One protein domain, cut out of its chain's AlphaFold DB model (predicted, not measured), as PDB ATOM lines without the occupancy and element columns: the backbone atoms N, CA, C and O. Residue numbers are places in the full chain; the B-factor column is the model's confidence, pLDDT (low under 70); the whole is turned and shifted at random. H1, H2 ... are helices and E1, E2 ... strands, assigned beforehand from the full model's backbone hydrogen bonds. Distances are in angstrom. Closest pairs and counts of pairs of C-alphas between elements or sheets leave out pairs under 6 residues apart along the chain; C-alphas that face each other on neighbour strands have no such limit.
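Overview. This is residues 9 to 138 of the 140 residues of an uncharacterized protein of bioreactor metagenome (UniProt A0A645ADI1). The printed part is a long, loose rod, with a helical hairpin of H2 and H3 at one end, a small unit of two parallel strands and a helix in the middle, and the helices H5 and H6 at the other end. In the middle, H4 runs beside the sheet of E2 and E3, nearer to E2, and H1 packs on H4; the first stretch, residues 9 to 23, is a long loop with no named element. The printed part has 130 residues, with six named helices and three named strands in the order E1, H1, H2, H3, E2, H4, E3, H5, H6; the one sheet has the order E2, E3 and is parallel, and the class is mostly helix. The whole is loose, with a radius of gyration of the C-alphas of 17.9 A, and the C-alphas span 64 by 27 by 24 A.

Arrangement. Residues 9 to 10 pair antiparallel with residues 24 to 25 of E1, residues 24 to 26, a strand that pairs with no named strand. H1, residues 36 to 43, and H2, residues 45 to 59, are close but not clearly touching, about perpendicular at 85 degrees, with C-alphas 41 and 48 the closest at 7.2 A. H2 and H3, residues 65 to 76, form a helical hairpin: they touch, with the closest C-alphas those of Ile 51 and Val 72 at 6.2 A, and run opposite ways at a shallow tilt of 1 degree. E2, residues 84 to 88, H4, residues 94 to 106, and E3, residues 112 to 116, form a strand-helix-strand unit, two parallel neighbour strands with a helix between them along the chain, and its crossover is right-handed. E2 and E3 are parallel, with 33 degrees between their directions; C-alphas 84 and 112 face each other at 4.6 A, and N 86 and O 113 at 2.8 A and N 113 and O 84 at 2.9 A are within hydrogen-bond range. Residues 94 to 104 of H4 make 8 pairs of C-alphas within 10 A with E2 and 3 with E3. H1 and H4 touch, with the closest C-alphas those of Arg 37 and Glu 103 at 5.9 A, and run the same way at a shallow tilt of 34 degrees, only just short of steep. H5, residues 119 to 129, and H6, residues 133 to 136, touch only at the corner by their link, where C-alphas 127 and 134 are the closest at 5.0 A. Among the pairs that are apart are H2 and H4, H3 and H4, E2 and H5, and H4 and H5. In H1, H2, H3, H4 and H5 every O i to N i+4 pair is within hydrogen-bond range, while H6 is too short for such a pair.

Along the chain. E1, residues 24 to 26, begins at C-alpha 24 at (23.545, -32.733, -4.809). H1, residues 36 to 43, is 10.7 A from first to last C-alpha, and H2, residues 45 to 59, is 20.9 A, ending at (29.241, -0.246, -24.291). H3, residues 65 to 76, is 16.4 A, and E2, residues 84 to 88, is 12.9 A. H4, residues 94 to 106, is 18.6 A, and E3, residues 112 to 116, is 13.1 A. H5, residues 119 to 129, is 15.4 A, and H6, residues 133 to 136, ends at C-alpha 136 at (16.693, -48.181, 5.459).

Size, cuts and confidence. The two C-alphas farthest apart are those of Leu 61 and Gly 137, at 63.9 A. The printed part has no cut, and no link is long; those from E1 to H1 and from H3 to E2 are short, the others tight. The mean pLDDT of the printed part is 93.6, and residues 137 to 138 are under 70.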
ATOM      1  N   TYR A   9      21.248 -27.665  -1.033       96.00
ATOM      2  CA  TYR A   9      20.967 -28.889  -1.762       96.00
ATOM      3  C   TYR A   9      20.207 -28.623  -3.057       96.00
ATOM      4  O   TYR A   9      19.358 -27.728  -3.119       96.00
ATOM      5  N   TYR A  10      20.456 -29.427  -4.084       95.38
ATOM      6  CA  TYR A  10      19.849 -29.269  -5.403       95.38
ATOM      7  C   TYR A  10      19.497 -30.605  -6.056       95.38
ATOM      8  O   TYR A  10      20.268 -31.560  -5.993       95.38
ATOM      9  N   TYR A  11      18.368 -30.627  -6.763       93.94
ATOM     10  CA  TYR A  11      18.019 -31.652  -7.742       93.94
ATOM     11  C   TYR A  11      17.416 -30.990  -8.996       93.94
ATOM     12  O   TYR A  11      16.693 -29.996  -8.881       93.94
ATOM     13  N   PRO A  12      17.712 -31.491 -10.209       92.06
ATOM     14  CA  PRO A  12      17.013 -31.077 -11.421       92.06
ATOM     15  C   PRO A  12      15.644 -31.757 -11.529       92.06
ATOM     16  O   PRO A  12      15.549 -32.970 -11.378       92.06
ATOM     17  N   GLY A  13      14.604 -31.006 -11.891       88.62
ATOM     18  CA  GLY A  13      13.280 -31.582 -12.136       88.62
ATOM     19  C   GLY A  13      12.636 -32.108 -10.854       88.62
ATOM     20  O   GLY A  13      12.502 -31.360  -9.888       88.62
ATOM     21  N   GLN A  14      12.214 -33.373 -10.859       85.88
ATOM     22  CA  GLN A  14      11.620 -34.019  -9.690       85.88
ATOM     23  C   GLN A  14      12.680 -34.789  -8.894       85.88
ATOM     24  O   GLN A  14      13.586 -35.375  -9.489       85.88
ATOM     25  N   PRO A  15      12.578 -34.808  -7.557       83.19
ATOM     26  CA  PRO A  15      13.511 -35.557  -6.737       83.19
ATOM     27  C   PRO A  15      13.267 -37.069  -6.827       83.19
ATOM     28  O   PRO A  15      12.124 -37.524  -6.871       83.19
ATOM     29  N   ASP A  16      14.344 -37.852  -6.763       85.75
ATOM     30  CA  ASP A  16      14.265 -39.304  -6.612       85.75
ATOM     31  C   ASP A  16      14.414 -39.685  -5.132       85.75
ATOM     32  O   ASP A  16      15.516 -39.751  -4.584       85.75
ATOM     33  N   TYR A  17      13.281 -39.956  -4.480       79.56
ATOM     34  CA  TYR A  17      13.219 -40.343  -3.068       79.56
ATOM     35  C   TYR A  17      13.847 -41.704  -2.756       79.56
ATOM     36  O   TYR A  17      14.138 -41.979  -1.590       79.56
ATOM     37  N   LYS A  18      14.069 -42.551  -3.768       79.44
ATOM     38  CA  LYS A  18      14.710 -43.861  -3.601       79.44
ATOM     39  C   LYS A  18      16.231 -43.763  -3.688       79.44
ATOM     40  O   LYS A  18      16.923 -44.617  -3.142       79.44
ATOM     41  N   ASN A  19      16.754 -42.716  -4.325       83.69
ATOM     42  CA  ASN A  19      18.183 -42.495  -4.492       83.69
ATOM     43  C   ASN A  19      18.621 -41.182  -3.832       83.69
ATOM     44  O   ASN A  19      18.527 -40.110  -4.430       83.69
ATOM     45  N   TYR A  20      19.176 -41.257  -2.620       81.00
ATOM     46  CA  TYR A  20      19.636 -40.064  -1.898       81.00
ATOM     47  C   TYR A  20      20.792 -39.326  -2.602       81.00
ATOM     48  O   TYR A  20      20.976 -38.131  -2.372       81.00
ATOM     49  N   ASN A  21      21.528 -39.986  -3.510       84.69
ATOM     50  CA  ASN A  21      22.563 -39.344  -4.330       84.69
ATOM     51  C   ASN A  21      21.981 -38.450  -5.439       84.69
ATOM     52  O   ASN A  21      22.719 -37.682  -6.057       84.69
ATOM     53  N   SER A  22      20.667 -38.518  -5.695       85.31
ATOM     54  CA  SER A  22      19.979 -37.582  -6.595       85.31
ATOM     55  C   SER A  22      20.025 -36.143  -6.073       85.31
ATOM     56  O   SER A  22      20.001 -35.193  -6.861       85.31
ATOM     57  N   LEU A  23      20.155 -35.987  -4.753       91.94
ATOM     58  CA  LEU A  23      20.320 -34.710  -4.091       91.94
ATOM     59  C   LEU A  23      21.807 -34.334  -4.048       91.94
ATOM     60  O   LEU A  23      22.627 -35.017  -3.433       91.94
ATOM     61  N   LYS A  24      22.167 -33.232  -4.703       93.50
ATOM     62  CA  LYS A  24      23.545 -32.733  -4.809       93.50
ATOM     63  C   LYS A  24      23.800 -31.611  -3.817       93.50
ATOM     64  O   LYS A  24      22.897 -30.820  -3.558       93.50
ATOM     65  N   ASP A  25      25.028 -31.525  -3.321       94.94
ATOM     66  CA  ASP A  25      25.488 -30.409  -2.494       94.94
ATOM     67  C   ASP A  25      25.975 -29.263  -3.376       94.94
ATOM     68  O   ASP A  25      26.727 -29.471  -4.335       94.94
ATOM     69  N   LEU A  26      25.556 -28.053  -3.029       96.75
ATOM     70  CA  LEU A  26      26.035 -26.817  -3.618       96.75
ATOM     71  C   LEU A  26      26.680 -25.927  -2.560       96.75
ATOM     72  O   LEU A  26      26.422 -26.055  -1.364       96.75
ATOM     73  N   SER A  27      27.481 -24.986  -3.041       96.62
ATOM     74  CA  SER A  27      28.139 -23.970  -2.228       96.62
ATOM     75  C   SER A  27      27.673 -22.561  -2.583       96.62
ATOM     76  O   SER A  27      27.369 -22.268  -3.743       96.62
ATOM     77  N   TYR A  28      27.661 -21.669  -1.592       94.81
ATOM     78  CA  TYR A  28      27.535 -20.227  -1.824       94.81
ATOM     79  C   TYR A  28      28.839 -19.604  -2.344       94.81
ATOM     80  O   TYR A  28      28.806 -18.534  -2.943       94.81
ATOM     81  N   ASP A  29      29.993 -20.251  -2.141       96.06
ATOM     82  CA  ASP A  29      31.267 -19.731  -2.638       96.06
ATOM     83  C   ASP A  29      31.354 -19.901  -4.156       96.06
ATOM     84  O   ASP A  29      31.594 -20.994  -4.670       96.06
ATOM     85  N   ALA A  30      31.204 -18.791  -4.877       94.38
ATOM     86  CA  ALA A  30      31.262 -18.737  -6.332       94.38
ATOM     87  C   ALA A  30      32.575 -19.267  -6.939       94.38
ATOM     88  O   ALA A  30      32.589 -19.593  -8.126       94.38
ATOM     89  N   LYS A  31      33.666 -19.367  -6.165       94.81
ATOM     90  CA  LYS A  31      34.940 -19.943  -6.631       94.81
ATOM     91  C   LYS A  31      34.895 -21.466  -6.740       94.81
ATOM     92  O   LYS A  31      35.723 -22.048  -7.438       94.81
ATOM     93  N   GLN A  32      33.947 -22.118  -6.066       95.69
ATOM     94  CA  GLN A  32      33.798 -23.565  -6.125       95.69
ATOM     95  C   GLN A  32      33.060 -23.999  -7.398       95.69
ATOM     96  O   GLN A  32      32.125 -23.351  -7.883       95.69
ATOM     97  N   THR A  33      33.465 -25.142  -7.949       93.88
ATOM     98  CA  THR A  33      32.866 -25.704  -9.169       93.88
ATOM     99  C   THR A  33      31.427 -26.172  -8.945       93.88
ATOM    100  O   THR A  33      30.610 -26.097  -9.859       93.88
ATOM    101  N   ASN A  34      31.087 -26.580  -7.720       95.00
ATOM    102  CA  ASN A  34      29.732 -26.907  -7.276       95.00
ATOM    103  C   ASN A  34      29.004 -25.706  -6.643       95.00
ATOM    104  O   ASN A  34      28.144 -25.887  -5.787       95.00
ATOM    105  N   SER A  35      29.332 -24.470  -7.020       97.75
ATOM    106  CA  SER A  35      28.606 -23.305  -6.512       97.75
ATOM    107  C   SER A  35      27.219 -23.151  -7.144       97.75
ATOM    108  O   SER A  35      26.968 -23.620  -8.262       97.75
ATOM    109  N   ILE A  36      26.318 -22.443  -6.449       97.88
ATOM    110  CA  ILE A  36      25.026 -22.013  -7.011       97.88
ATOM    111  C   ILE A  36      25.270 -21.285  -8.338       97.88
ATOM    112  O   ILE A  36      24.660 -21.629  -9.350       97.88
ATOM    113  N   ARG A  37      26.226 -20.347  -8.362       97.88
ATOM    114  CA  ARG A  37      26.582 -19.575  -9.556       97.88
ATOM    115  C   ARG A  37      26.971 -20.461 -10.732       97.88
ATOM    116  O   ARG A  37      26.406 -20.326 -11.813       97.88
ATOM    117  N   SER A  38      27.900 -21.392 -10.522       97.38
ATOM    118  CA  SER A  38      28.384 -22.301 -11.567       97.38
ATOM    119  C   SER A  38      27.242 -23.125 -12.166       97.38
ATOM    120  O   SER A  38      27.134 -23.248 -13.389       97.38
ATOM    121  N   LEU A  39      26.337 -23.634 -11.323       97.06
ATOM    122  CA  LEU A  39      25.156 -24.364 -11.776       97.06
ATOM    123  C   LEU A  39      24.197 -23.472 -12.578       97.06
ATOM    124  O   LEU A  39      23.753 -23.863 -13.659       97.06
ATOM    125  N   LEU A  40      23.850 -22.295 -12.056       97.19
ATOM    126  CA  LEU A  40      22.884 -21.399 -12.691       97.19
ATOM    127  C   LEU A  40      23.408 -20.855 -14.028       97.19
ATOM    128  O   LEU A  40      22.662 -20.846 -15.007       97.19
ATOM    129  N   LEU A  41      24.692 -20.489 -14.110       96.81
ATOM    130  CA  LEU A  41      25.341 -20.086 -15.363       96.81
ATOM    131  C   LEU A  41      25.347 -21.219 -16.392       96.81
ATOM    132  O   LEU A  41      25.027 -20.985 -17.555       96.81
ATOM    133  N   MET A  42      25.650 -22.453 -15.974       95.81
ATOM    134  CA  MET A  42      25.592 -23.622 -16.856       95.81
ATOM    135  C   MET A  42      24.179 -23.827 -17.420       95.81
ATOM    136  O   MET A  42      24.019 -24.082 -18.611       95.81
ATOM    137  N   ARG A  43      23.148 -23.704 -16.576       95.44
ATOM    138  CA  ARG A  43      21.743 -23.902 -16.968       95.44
ATOM    139  C   ARG A  43      21.167 -22.753 -17.794       95.44
ATOM    140  O   ARG A  43      20.231 -22.988 -18.547       95.44
ATOM    141  N   ASN A  44      21.705 -21.544 -17.653       96.81
ATOM    142  CA  ASN A  44      21.215 -20.336 -18.321       96.81
ATOM    143  C   ASN A  44      22.196 -19.791 -19.380       96.81
ATOM    144  O   ASN A  44      22.156 -18.606 -19.720       96.81
ATOM    145  N   LYS A  45      23.095 -20.643 -19.887       96.25
ATOM    146  CA  LYS A  45      24.235 -20.260 -20.737       96.25
ATOM    147  C   LYS A  45      23.839 -19.413 -21.949       96.25
ATOM    148  O   LYS A  45      24.510 -18.426 -22.251       96.25
ATOM    149  N   ASP A  46      22.752 -19.773 -22.622       95.06
ATOM    150  CA  ASP A  46      22.313 -19.086 -23.840       95.06
ATOM    151  C   ASP A  46      21.841 -17.661 -23.544       95.06
ATOM    152  O   ASP A  46      22.231 -16.715 -24.227       95.06
ATOM    153  N   ALA A  47      21.044 -17.488 -22.486       96.00
ATOM    154  CA  ALA A  47      20.575 -16.177 -22.055       96.00
ATOM    155  C   ALA A  47      21.737 -15.294 -21.585       96.00
ATOM    156  O   ALA A  47      21.794 -14.121 -21.947       96.00
ATOM    157  N   VAL A  48      22.679 -15.860 -20.821       96.31
ATOM    158  CA  VAL A  48      23.895 -15.158 -20.382       96.31
ATOM    159  C   VAL A  48      24.693 -14.676 -21.592       96.31
ATOM    160  O   VAL A  48      24.991 -13.489 -21.683       96.31
ATOM    161  N   THR A  49      24.932 -15.554 -22.568       96.75
ATOM    162  CA  THR A  49      25.681 -15.226 -23.789       96.75
ATOM    163  C   THR A  49      25.010 -14.098 -24.579       96.75
ATOM    164  O   THR A  49      25.667 -13.138 -24.982       96.75
ATOM    165  N   GLN A  50      23.687 -14.161 -24.769       96.88
ATOM    166  CA  GLN A  50      22.935 -13.102 -25.452       96.88
ATOM    167  C   GLN A  50      23.001 -11.769 -24.698       96.88
ATOM    168  O   GLN A  50      23.167 -10.714 -25.310       96.88
ATOM    169  N   ILE A  51      22.887 -11.799 -23.370       96.94
ATOM    170  CA  ILE A  51      22.958 -10.595 -22.540       96.94
ATOM    171  C   ILE A  51      24.367  -9.997 -22.562       96.94
ATOM    172  O   ILE A  51      24.494  -8.775 -22.605       96.94
ATOM    173  N   ASP A  52      25.418 -10.810 -22.590       97.38
ATOM    174  CA  ASP A  52      26.794 -10.320 -22.680       97.38
ATOM    175  C   ASP A  52      27.079  -9.652 -24.034       97.38
ATOM    176  O   ASP A  52      27.713  -8.595 -24.074       97.38
ATOM    177  N   LEU A  53      26.502 -10.160 -25.130       98.12
ATOM    178  CA  LEU A  53      26.518  -9.464 -26.422       98.12
ATOM    179  C   LEU A  53      25.786  -8.116 -26.358       98.12
ATOM    180  O   LEU A  53      26.291  -7.119 -26.872       98.12
ATOM    181  N   LEU A  54      24.625  -8.049 -25.696       98.31
ATOM    182  CA  LEU A  54      23.893  -6.792 -25.508       98.31
ATOM    183  C   LEU A  54      24.672  -5.792 -24.641       98.31
ATOM    184  O   LEU A  54      24.632  -4.595 -24.918       98.31
ATOM    185  N   LYS A  55      25.390  -6.258 -23.610       97.75
ATOM    186  CA  LYS A  55      26.263  -5.400 -22.791       97.75
ATOM    187  C   LYS A  55      27.361  -4.786 -23.650       97.75
ATOM    188  O   LYS A  55      27.572  -3.581 -23.556       97.75
ATOM    189  N   LYS A  56      27.992  -5.588 -24.515       98.31
ATOM    190  CA  LYS A  56      28.998  -5.103 -25.465       98.31
ATOM    191  C   LYS A  56      28.404  -4.086 -26.443       98.31
ATOM    192  O   LYS A  56      28.915  -2.984 -26.545       98.31
ATOM    193  N   GLN A  57      27.259  -4.385 -27.061       98.38
ATOM    194  CA  GLN A  57      26.568  -3.438 -27.950       98.38
ATOM    195  C   GLN A  57      26.211  -2.118 -27.255       98.38
ATOM    196  O   GLN A  57      26.279  -1.059 -27.871       98.38
ATOM    197  N   LYS A  58      25.818  -2.167 -25.978       98.25
ATOM    198  CA  LYS A  58      25.554  -0.964 -25.184       98.25
ATOM    199  C   LYS A  58      26.845  -0.182 -24.911       98.25
ATOM    200  O   LYS A  58      26.835   1.038 -25.024       98.25
ATOM    201  N   GLN A  59      27.926  -0.865 -24.527       98.12
ATOM    202  CA  GLN A  59      29.241  -0.246 -24.291       98.12
ATOM    203  C   GLN A  59      29.784   0.423 -25.558       98.12
ATOM    204  O   GLN A  59      30.262   1.549 -25.489       98.12
ATOM    205  N   ASP A  60      29.608  -0.228 -26.707       98.25
ATOM    206  CA  ASP A  60      29.992   0.268 -28.031       98.25
ATOM    207  C   ASP A  60      29.005   1.330 -28.579       98.25
ATOM    208  O   ASP A  60      29.113   1.741 -29.731       98.25
ATOM    209  N   LEU A  61      28.020   1.762 -27.776       97.81
ATOM    210  CA  LEU A  61      26.980   2.750 -28.113       97.81
ATOM    211  C   LEU A  61      26.100   2.385 -29.327       97.81
ATOM    212  O   LEU A  61      25.385   3.230 -29.861       97.81
ATOM    213  N   VAL A  62      26.088   1.112 -29.731       98.38
ATOM    214  CA  VAL A  62      25.258   0.581 -30.828       98.38
ATOM    215  C   VAL A  62      23.776   0.552 -30.445       98.38
ATOM    216  O   VAL A  62      22.901   0.671 -31.303       98.38
ATOM    217  N   ILE A  63      23.472   0.378 -29.156       98.31
ATOM    218  CA  ILE A  63      22.101   0.381 -28.632       98.31
ATOM    219  C   ILE A  63      21.964   1.322 -27.435       98.31
ATOM    220  O   ILE A  63      22.872   1.447 -26.614       98.31
ATOM    221  N   SER A  64      20.788   1.935 -27.296       98.31
ATOM    222  CA  SER A  64      20.452   2.765 -26.137       98.31
ATOM    223  C   SER A  64      20.260   1.939 -24.858       98.31
ATOM    224  O   SER A  64      20.005   0.729 -24.902       98.31
ATOM    225  N   GLN A  65      20.302   2.611 -23.704       97.81
ATOM    226  CA  GLN A  65      19.989   2.007 -22.404       97.81
ATOM    227  C   GLN A  65      18.581   1.387 -22.369       97.81
ATOM    228  O   GLN A  65      18.403   0.292 -21.826       97.81
ATOM    229  N   ASP A  66      17.597   2.042 -22.982       98.25
ATOM    230  CA  ASP A  66      16.215   1.552 -23.027       98.25
ATOM    231  C   ASP A  66      16.100   0.295 -23.890       98.25
ATOM    232  O   ASP A  66      15.487  -0.696 -23.488       98.25
ATOM    233  N   THR A  67      16.778   0.287 -25.045       98.25
ATOM    234  CA  THR A  67      16.838  -0.886 -25.927       98.25
ATOM    235  C   THR A  67      17.498  -2.066 -25.220       98.25
ATOM    236  O   THR A  67      16.980  -3.185 -25.274       98.25
ATOM    237  N   PHE A  68      18.614  -1.822 -24.529       98.31
ATOM    238  CA  PHE A  68      19.295  -2.822 -23.712       98.31
ATOM    239  C   PHE A  68      18.351  -3.402 -22.652       98.31
ATOM    240  O   PHE A  68      18.139  -4.615 -22.610       98.31
ATOM    241  N   THR A  69      17.716  -2.544 -21.853       97.50
ATOM    242  CA  THR A  69      16.826  -2.951 -20.754       97.50
ATOM    243  C   THR A  69      15.636  -3.767 -21.264       97.50
ATOM    244  O   THR A  69      15.352  -4.849 -20.744       97.50
ATOM    245  N   ALA A  70      14.985  -3.318 -22.342       98.06
ATOM    246  CA  ALA A  70      13.853  -4.018 -22.942       98.06
ATOM    247  C   ALA A  70      14.239  -5.386 -23.536       98.06
ATOM    248  O   ALA A  70      13.445  -6.330 -23.509       98.06
ATOM    249  N   ARG A  71      15.442  -5.519 -24.110       97.75
ATOM    250  CA  ARG A  71      15.929  -6.802 -24.645       97.75
ATOM    251  C   ARG A  71      16.343  -7.760 -23.528       97.75
ATOM    252  O   ARG A  71      15.932  -8.916 -23.567       97.75
ATOM    253  N   VAL A  72      17.056  -7.284 -22.504       96.38
ATOM    254  CA  VAL A  72      17.412  -8.090 -21.322       96.38
ATOM    255  C   VAL A  72      16.159  -8.618 -20.626       96.38
ATOM    256  O   VAL A  72      16.092  -9.807 -20.329       96.38
ATOM    257  N   SER A  73      15.147  -7.767 -20.419       95.25
ATOM    258  CA  SER A  73      13.872  -8.175 -19.815       95.25
ATOM    259  C   SER A  73      13.204  -9.309 -20.606       95.25
ATOM    260  O   SER A  73      12.899 -10.358 -20.039       95.25
ATOM    261  N   ARG A  74      13.100  -9.162 -21.938       95.19
ATOM    262  CA  ARG A  74      12.546 -10.196 -22.833       95.19
ATOM    263  C   ARG A  74      13.309 -11.518 -22.778       95.19
ATOM    264  O   ARG A  74      12.678 -12.574 -22.779       95.19
ATOM    265  N   ILE A  75      14.641 -11.468 -22.713       95.75
ATOM    266  CA  ILE A  75      15.476 -12.669 -22.573       95.75
ATOM    267  C   ILE A  75      15.182 -13.348 -21.234       95.75
ATOM    268  O   ILE A  75      14.843 -14.529 -21.219       95.75
ATOM    269  N   LYS A  76      15.229 -12.605 -20.117       94.06
ATOM    270  CA  LYS A  76      14.976 -13.141 -18.767       94.06
ATOM    271  C   LYS A  76      13.581 -13.770 -18.641       94.06
ATOM    272  O   LYS A  76      13.430 -14.791 -17.966       94.06
ATOM    273  N   SER A  77      12.575 -13.208 -19.317       91.31
ATOM    274  CA  SER A  77      11.203 -13.729 -19.345       91.31
ATOM    275  C   SER A  77      10.954 -14.826 -20.394       91.31
ATOM    276  O   SER A  77       9.849 -15.372 -20.445       91.31
ATOM    277  N   GLY A  78      11.939 -15.170 -21.229       90.19
ATOM    278  CA  GLY A  78      11.806 -16.144 -22.317       90.19
ATOM    279  C   GLY A  78      11.490 -17.569 -21.845       90.19
ATOM    280  O   GLY A  78      11.663 -17.913 -20.679       90.19
ATOM    281  N   LYS A  79      10.999 -18.430 -22.745       85.44
ATOM    282  CA  LYS A  79      10.694 -19.841 -22.418       85.44
ATOM    283  C   LYS A  79      11.944 -20.696 -22.167       85.44
ATOM    284  O   LYS A  79      11.842 -21.723 -21.511       85.44
ATOM    285  N   ASN A  80      13.100 -20.247 -22.653       85.38
ATOM    286  CA  ASN A  80      14.367 -20.977 -22.568       85.38
ATOM    287  C   ASN A  80      15.198 -20.601 -21.331       85.38
ATOM    288  O   ASN A  80      16.319 -21.080 -21.189       85.38
ATOM    289  N   THR A  81      14.683 -19.740 -20.446       91.69
ATOM    290  CA  THR A  81      15.324 -19.466 -19.157       91.69
ATOM    291  C   THR A  81      14.820 -20.449 -18.103       91.69
ATOM    292  O   THR A  81      13.629 -20.779 -18.087       91.69
ATOM    293  N   PRO A  82      15.698 -20.944 -17.217       94.94
ATOM    294  CA  PRO A  82      15.292 -21.878 -16.182       94.94
ATOM    295  C   PRO A  82      14.346 -21.202 -15.186       94.94
ATOM    296  O   PRO A  82      14.478 -20.016 -14.879       94.94
ATOM    297  N   VAL A  83      13.419 -21.988 -14.644       95.19
ATOM    298  CA  VAL A  83      12.643 -21.627 -13.454       95.19
ATOM    299  C   VAL A  83      13.287 -22.318 -12.260       95.19
ATOM    300  O   VAL A  83      13.488 -23.532 -12.288       95.19
ATOM    301  N   VAL A  84      13.621 -21.556 -11.220       96.75
ATOM    302  CA  VAL A  84      14.244 -22.101 -10.003       96.75
ATOM    303  C   VAL A  84      13.255 -22.075  -8.848       96.75
ATOM    304  O   VAL A  84      12.670 -21.041  -8.545       96.75
ATOM    305  N   ILE A  85      13.087 -23.212  -8.179       97.25
ATOM    306  CA  ILE A  85      12.292 -23.309  -6.955       97.25
ATOM    307  C   ILE A  85      13.249 -23.233  -5.766       97.25
ATOM    308  O   ILE A  85      14.128 -24.086  -5.605       97.25
ATOM    309  N   ILE A  86      13.089 -22.207  -4.938       97.88
ATOM    310  CA  ILE A  86      13.886 -21.982  -3.735       97.88
ATOM    311  C   ILE A  86      13.024 -22.365  -2.537       97.88
ATOM    312  O   ILE A  86      11.995 -21.753  -2.274       97.88
ATOM    313  N   LYS A  87      13.466 -23.391  -1.813       97.12
ATOM    314  CA  LYS A  87      12.841 -23.863  -0.575       97.12
ATOM    315  C   LYS A  87      13.815 -23.671   0.570       97.12
ATOM    316  O   LYS A  87      14.951 -24.144   0.464       97.12
ATOM    317  N   ALA A  88      13.386 -23.007   1.630       96.56
ATOM    318  CA  ALA A  88      14.166 -22.824   2.848       96.56
ATOM    319  C   ALA A  88      13.659 -23.781   3.934       96.56
ATOM    320  O   ALA A  88      12.451 -23.987   4.063       96.56
ATOM    321  N   THR A  89      14.571 -24.395   4.689       95.38
ATOM    322  CA  THR A  89      14.204 -25.074   5.938       95.38
ATOM    323  C   THR A  89      13.915 -24.042   7.025       95.38
ATOM    324  O   THR A  89      14.336 -22.890   6.929       95.38
ATOM    325  N   ASP A  90      13.275 -24.483   8.108       93.12
ATOM    326  CA  ASP A  90      13.035 -23.658   9.301       93.12
ATOM    327  C   ASP A  90      14.348 -23.164   9.955       93.12
ATOM    328  O   ASP A  90      14.336 -22.218  10.736       93.12
ATOM    329  N   ASN A  91      15.488 -23.787   9.623       94.12
ATOM    330  CA  ASN A  91      16.809 -23.438  10.148       94.12
ATOM    331  C   ASN A  91      17.673 -22.642   9.155       94.12
ATOM    332  O   ASN A  91      18.820 -22.311   9.468       94.12
ATOM    333  N   ALA A  92      17.172 -22.369   7.949       96.31
ATOM    334  CA  ALA A  92      17.857 -21.501   7.006       96.31
ATOM    335  C   ALA A  92      17.796 -20.051   7.498       96.31
ATOM    336  O   ALA A  92      16.785 -19.586   8.022       96.31
ATOM    337  N   THR A  93      18.879 -19.305   7.305       96.75
ATOM    338  CA  THR A  93      18.919 -17.896   7.704       96.75
ATOM    339  C   THR A  93      18.327 -16.996   6.621       96.75
ATOM    340  O   THR A  93      18.338 -17.334   5.436       96.75
ATOM    341  N   TYR A  94      17.888 -15.792   6.999       95.88
ATOM    342  CA  TYR A  94      17.505 -14.758   6.028       95.88
ATOM    343  C   TYR A  94      18.621 -14.492   5.005       95.88
ATOM    344  O   TYR A  94      18.364 -14.379   3.808       95.88
ATOM    345  N   ARG A  95      19.879 -14.487   5.464       96.75
ATOM    346  CA  ARG A  95      21.050 -14.332   4.600       96.75
ATOM    347  C   ARG A  95      21.136 -15.426   3.535       96.75
ATOM    348  O   ARG A  95      21.422 -15.111   2.391       96.75
ATOM    349  N   ASN A  96      20.838 -16.680   3.874       97.44
ATOM    350  CA  ASN A  96      20.839 -17.770   2.895       97.44
ATOM    351  C   ASN A  96      19.872 -17.503   1.736       97.44
ATOM    352  O   ASN A  96      20.213 -17.745   0.579       97.44
ATOM    353  N   LEU A  97      18.678 -16.990   2.040       97.06
ATOM    354  CA  LEU A  97      17.698 -16.635   1.018       97.06
ATOM    355  C   LEU A  97      18.182 -15.469   0.151       97.06
ATOM    356  O   LEU A  97      18.096 -15.562  -1.071       97.06
ATOM    357  N   ILE A  98      18.704 -14.402   0.762       97.31
ATOM    358  CA  ILE A  98      19.207 -13.238   0.021       97.31
ATOM    359  C   ILE A  98      20.389 -13.611  -0.869       97.31
ATOM    360  O   ILE A  98      20.340 -13.329  -2.062       97.31
ATOM    361  N   ASP A  99      21.376 -14.336  -0.341       97.81
ATOM    362  CA  ASP A  99      22.534 -14.783  -1.118       97.81
ATOM    363  C   ASP A  99      22.077 -15.643  -2.318       97.81
ATOM    364  O   ASP A  99      22.571 -15.484  -3.432       97.81
ATOM    365  N   ALA A 100      21.067 -16.508  -2.143       97.62
ATOM    366  CA  ALA A 100      20.500 -17.279  -3.251       97.62
ATOM    367  C   ALA A 100      19.790 -16.395  -4.296       97.62
ATOM    368  O   ALA A 100      19.928 -16.644  -5.494       97.62
ATOM    369  N   LEU A 101      19.039 -15.372  -3.872       97.62
ATOM    370  CA  LEU A 101      18.366 -14.424  -4.771       97.62
ATOM    371  C   LEU A 101      19.360 -13.537  -5.533       97.62
ATOM    372  O   LEU A 101      19.142 -13.256  -6.715       97.62
ATOM    373  N   ASP A 102      20.469 -13.157  -4.904       97.50
ATOM    374  CA  ASP A 102      21.553 -12.435  -5.563       97.50
ATOM    375  C   ASP A 102      22.172 -13.287  -6.677       97.50
ATOM    376  O   ASP A 102      22.349 -12.808  -7.801       97.50
ATOM    377  N   GLU A 103      22.393 -14.583  -6.432       97.75
ATOM    378  CA  GLU A 103      22.864 -15.502  -7.474       97.75
ATOM    379  C   GLU A 103      21.888 -15.618  -8.654       97.75
ATOM    380  O   GLU A 103      22.324 -15.686  -9.809       97.75
ATOM    381  N   MET A 104      20.573 -15.565  -8.407       96.62
ATOM    382  CA  MET A 104      19.569 -15.519  -9.478       96.62
ATOM    383  C   MET A 104      19.761 -14.292 -10.375       96.62
ATOM    384  O   MET A 104      19.751 -14.411 -11.606       96.62
ATOM    385  N   GLN A 105      19.970 -13.116  -9.775       94.44
ATOM    386  CA  GLN A 105      20.168 -11.873 -10.520       94.44
ATOM    387  C   GLN A 105      21.481 -11.875 -11.301       94.44
ATOM    388  O   GLN A 105      21.474 -11.556 -12.497       94.44
ATOM    389  N   ILE A 106      22.577 -12.285 -10.657       95.38
ATOM    390  CA  ILE A 106      23.913 -12.386 -11.261       95.38
ATOM    391  C   ILE A 106      23.886 -13.321 -12.473       95.38
ATOM    392  O   ILE A 106      24.444 -12.999 -13.524       95.38
ATOM    393  N   CYS A 107      23.175 -14.444 -12.368       96.75
ATOM    394  CA  CYS A 107      23.083 -15.442 -13.434       96.75
ATOM    395  C   CYS A 107      22.008 -15.130 -14.487       96.75
ATOM    396  O   CYS A 107      21.707 -15.975 -15.330       96.75
ATOM    397  N   ASN A 108      21.432 -13.923 -14.471       96.19
ATOM    398  CA  ASN A 108      20.379 -13.478 -15.385       96.19
ATOM    399  C   ASN A 108      19.121 -14.361 -15.394       96.19
ATOM    400  O   ASN A 108      18.483 -14.524 -16.437       96.19
ATOM    401  N   ILE A 109      18.733 -14.915 -14.249       95.88
ATOM    402  CA  ILE A 109      17.507 -15.700 -14.126       95.88
ATOM    403  C   ILE A 109      16.431 -14.834 -13.476       95.88
ATOM    404  O   ILE A 109      16.531 -14.444 -12.318       95.88
ATOM    405  N   GLY A 110      15.386 -14.522 -14.246       92.25
ATOM    406  CA  GLY A 110      14.271 -13.690 -13.784       92.25
ATOM    407  C   GLY A 110      13.096 -14.467 -13.189       92.25
ATOM    408  O   GLY A 110      12.168 -13.845 -12.685       92.25
ATOM    409  N   LYS A 111      13.099 -15.803 -13.276       94.50
ATOM    410  CA  LYS A 111      11.974 -16.650 -12.865       94.50
ATOM    411  C   LYS A 111      12.374 -17.550 -11.709       94.50
ATOM    412  O   LYS A 111      13.160 -18.484 -11.881       94.50
ATOM    413  N   TYR A 112      11.788 -17.296 -10.551       95.38
ATOM    414  CA  TYR A 112      11.913 -18.166  -9.394       95.38
ATOM    415  C   TYR A 112      10.608 -18.225  -8.610       95.38
ATOM    416  O   TYR A 112       9.769 -17.330  -8.705       95.38
ATOM    417  N   VAL A 113      10.452 -19.297  -7.843       96.62
ATOM    418  CA  VAL A 113       9.338 -19.504  -6.920       96.62
ATOM    419  C   VAL A 113       9.929 -19.741  -5.542       96.62
ATOM    420  O   VAL A 113      10.808 -20.589  -5.390       96.62
ATOM    421  N   LEU A 114       9.457 -18.987  -4.552       96.56
ATOM    422  CA  LEU A 114       9.692 -19.312  -3.152       96.56
ATOM    423  C   LEU A 114       8.621 -20.315  -2.738       96.56
ATOM    424  O   LEU A 114       7.434 -20.017  -2.845       96.56
ATOM    425  N   ASP A 115       9.041 -21.503  -2.328       95.62
ATOM    426  CA  ASP A 115       8.132 -22.594  -1.991       95.62
ATOM    427  C   ASP A 115       8.444 -23.158  -0.602       95.62
ATOM    428  O   ASP A 115       9.549 -23.016  -0.069       95.62
ATOM    429  N   THR A 116       7.449 -23.807  -0.011       92.94
ATOM    430  CA  THR A 116       7.565 -24.417   1.308       92.94
ATOM    431  C   THR A 116       8.286 -25.757   1.204       92.94
ATOM    432  O   THR A 116       8.100 -26.530   0.262       92.94
ATOM    433  N   ILE A 117       9.124 -26.063   2.193       93.88
ATOM    434  CA  ILE A 117       9.751 -27.376   2.272       93.88
ATOM    435  C   ILE A 117       8.715 -28.462   2.610       93.88
ATOM    436  O   ILE A 117       7.965 -28.357   3.580       93.88
ATOM    437  N   THR A 118       8.682 -29.538   1.825       93.12
ATOM    438  CA  THR A 118       7.745 -30.654   2.035       93.12
ATOM    439  C   THR A 118       8.316 -31.723   2.972       93.12
ATOM    440  O   THR A 118       9.522 -31.783   3.227       93.12
ATOM    441  N   ALA A 119       7.468 -32.641   3.449       92.69
ATOM    442  CA  ALA A 119       7.925 -33.809   4.209       92.69
ATOM    443  C   ALA A 119       8.913 -34.681   3.408       92.69
ATOM    444  O   ALA A 119       9.885 -35.187   3.969       92.69
ATOM    445  N   GLY A 120       8.702 -34.814   2.093       90.94
ATOM    446  CA  GLY A 120       9.622 -35.520   1.201       90.94
ATOM    447  C   GLY A 120      10.975 -34.814   1.089       90.94
ATOM    448  O   GLY A 120      12.013 -35.462   1.174       90.94
ATOM    449  N   ASP A 121      10.983 -33.488   0.946       92.69
ATOM    450  CA  ASP A 121      12.222 -32.702   0.914       92.69
ATOM    451  C   ASP A 121      13.025 -32.878   2.221       92.69
ATOM    452  O   ASP A 121      14.222 -33.168   2.182       92.69
ATOM    453  N   LYS A 122      12.354 -32.799   3.383       93.38
ATOM    454  CA  LYS A 122      12.972 -33.063   4.697       93.38
ATOM    455  C   LYS A 122      13.529 -34.492   4.783       93.38
ATOM    456  O   LYS A 122      14.626 -34.693   5.305       93.38
ATOM    457  N   PHE A 123      12.801 -35.481   4.255       92.62
ATOM    458  CA  PHE A 123      13.271 -36.866   4.185       92.62
ATOM    459  C   PHE A 123      14.546 -36.994   3.343       92.62
ATOM    460  O   PHE A 123      15.491 -37.628   3.799       92.62
ATOM    461  N   LEU A 124      14.605 -36.373   2.160       92.12
ATOM    462  CA  LEU A 124      15.786 -36.413   1.287       92.12
ATOM    463  C   LEU A 124      17.020 -35.812   1.946       92.12
ATOM    464  O   LEU A 124      18.081 -36.432   1.907       92.12
ATOM    465  N   ILE A 125      16.875 -34.632   2.557       93.50
ATOM    466  CA  ILE A 125      17.966 -33.963   3.276       93.50
ATOM    467  C   ILE A 125      18.497 -34.899   4.362       93.50
ATOM    468  O   ILE A 125      19.677 -35.238   4.361       93.50
ATOM    469  N   LYS A 126      17.614 -35.420   5.221       93.06
ATOM    470  CA  LYS A 126      18.010 -36.316   6.313       93.06
ATOM    471  C   LYS A 126      18.617 -37.631   5.816       93.06
ATOM    472  O   LYS A 126      19.579 -38.135   6.395       93.06
ATOM    473  N   ASN A 127      18.074 -38.200   4.742       92.25
ATOM    474  CA  ASN A 127      18.606 -39.425   4.152       92.25
ATOM    475  C   ASN A 127      19.997 -39.198   3.543       92.25
ATOM    476  O   ASN A 127      20.863 -40.055   3.673       92.25
ATOM    477  N   LYS A 128      20.245 -38.025   2.953       91.94
ATOM    478  CA  LYS A 128      21.569 -37.630   2.466       91.94
ATOM    479  C   LYS A 128      22.562 -37.398   3.605       91.94
ATOM    480  O   LYS A 128      23.667 -37.922   3.541       91.94
ATOM    481  N   GLU A 129      22.170 -36.693   4.667       91.44
ATOM    482  CA  GLU A 129      23.026 -36.466   5.847       91.44
ATOM    483  C   GLU A 129      23.426 -37.766   6.565       91.44
ATOM    484  O   GLU A 129      24.469 -37.825   7.208       91.44
ATOM    485  N   THR A 130      22.611 -38.815   6.438       92.25
ATOM    486  CA  THR A 130      22.855 -40.139   7.033       92.25
ATOM    487  C   THR A 130      23.384 -41.168   6.032       92.25
ATOM    488  O   THR A 130      23.400 -42.359   6.341       92.25
ATOM    489  N   ASN A 131      23.802 -40.742   4.834       89.25
ATOM    490  CA  ASN A 131      24.306 -41.622   3.773       89.25
ATOM    491  C   ASN A 131      23.380 -42.824   3.474       89.25
ATOM    492  O   ASN A 131      23.839 -43.945   3.271       89.25
ATOM    493  N   GLY A 132      22.063 -42.603   3.476       87.25
ATOM    494  CA  GLY A 132      21.051 -43.614   3.160       87.25
ATOM    495  C   GLY A 132      20.481 -44.382   4.360       87.25
ATOM    496  O   GLY A 132      19.453 -45.048   4.211       87.25
ATOM    497  N   ALA A 133      21.085 -44.285   5.549       87.94
ATOM    498  CA  ALA A 133      20.654 -45.070   6.710       87.94
ATOM    499  C   ALA A 133      19.231 -44.709   7.185       87.94
ATOM    500  O   ALA A 133      18.480 -45.583   7.624       87.94
ATOM    501  N   TYR A 134      18.816 -43.442   7.054       86.44
ATOM    502  CA  TYR A 134      17.478 -43.003   7.469       86.44
ATOM    503  C   TYR A 134      16.345 -43.640   6.650       86.44
ATOM    504  O   TYR A 134      15.262 -43.882   7.183       86.44
ATOM    505  N   GLY A 135      16.579 -43.919   5.365       82.81
ATOM    506  CA  GLY A 135      15.620 -44.606   4.502       82.81
ATOM    507  C   GLY A 135      15.528 -46.108   4.774       82.81
ATOM    508  O   GLY A 135      14.440 -46.669   4.682       82.81
ATOM    509  N   GLN A 136      16.641 -46.744   5.154       74.19
ATOM    510  CA  GLN A 136      16.693 -48.181   5.459       74.19
ATOM    511  C   GLN A 136      15.972 -48.518   6.773       74.19
ATOM    512  O   GLN A 136      15.216 -49.480   6.826       74.19
ATOM    513  N   GLY A 137      16.109 -47.678   7.806       60.53
ATOM    514  CA  GLY A 137      15.446 -47.873   9.105       60.53
ATOM    515  C   GLY A 137      13.922 -47.666   9.117       60.53
ATOM    516  O   GLY A 137      13.314 -47.752  10.178       60.53
ATOM    517  N   LYS A 138      13.302 -47.353   7.970       55.25
ATOM    518  CA  LYS A 138      11.838 -47.271   7.796       55.25
ATOM    519  C   LYS A 138      11.246 -48.444   7.000       55.25
ATOM    520  O   LYS A 138      10.052 -48.423   6.717       55.25
TER     521      LYS A 138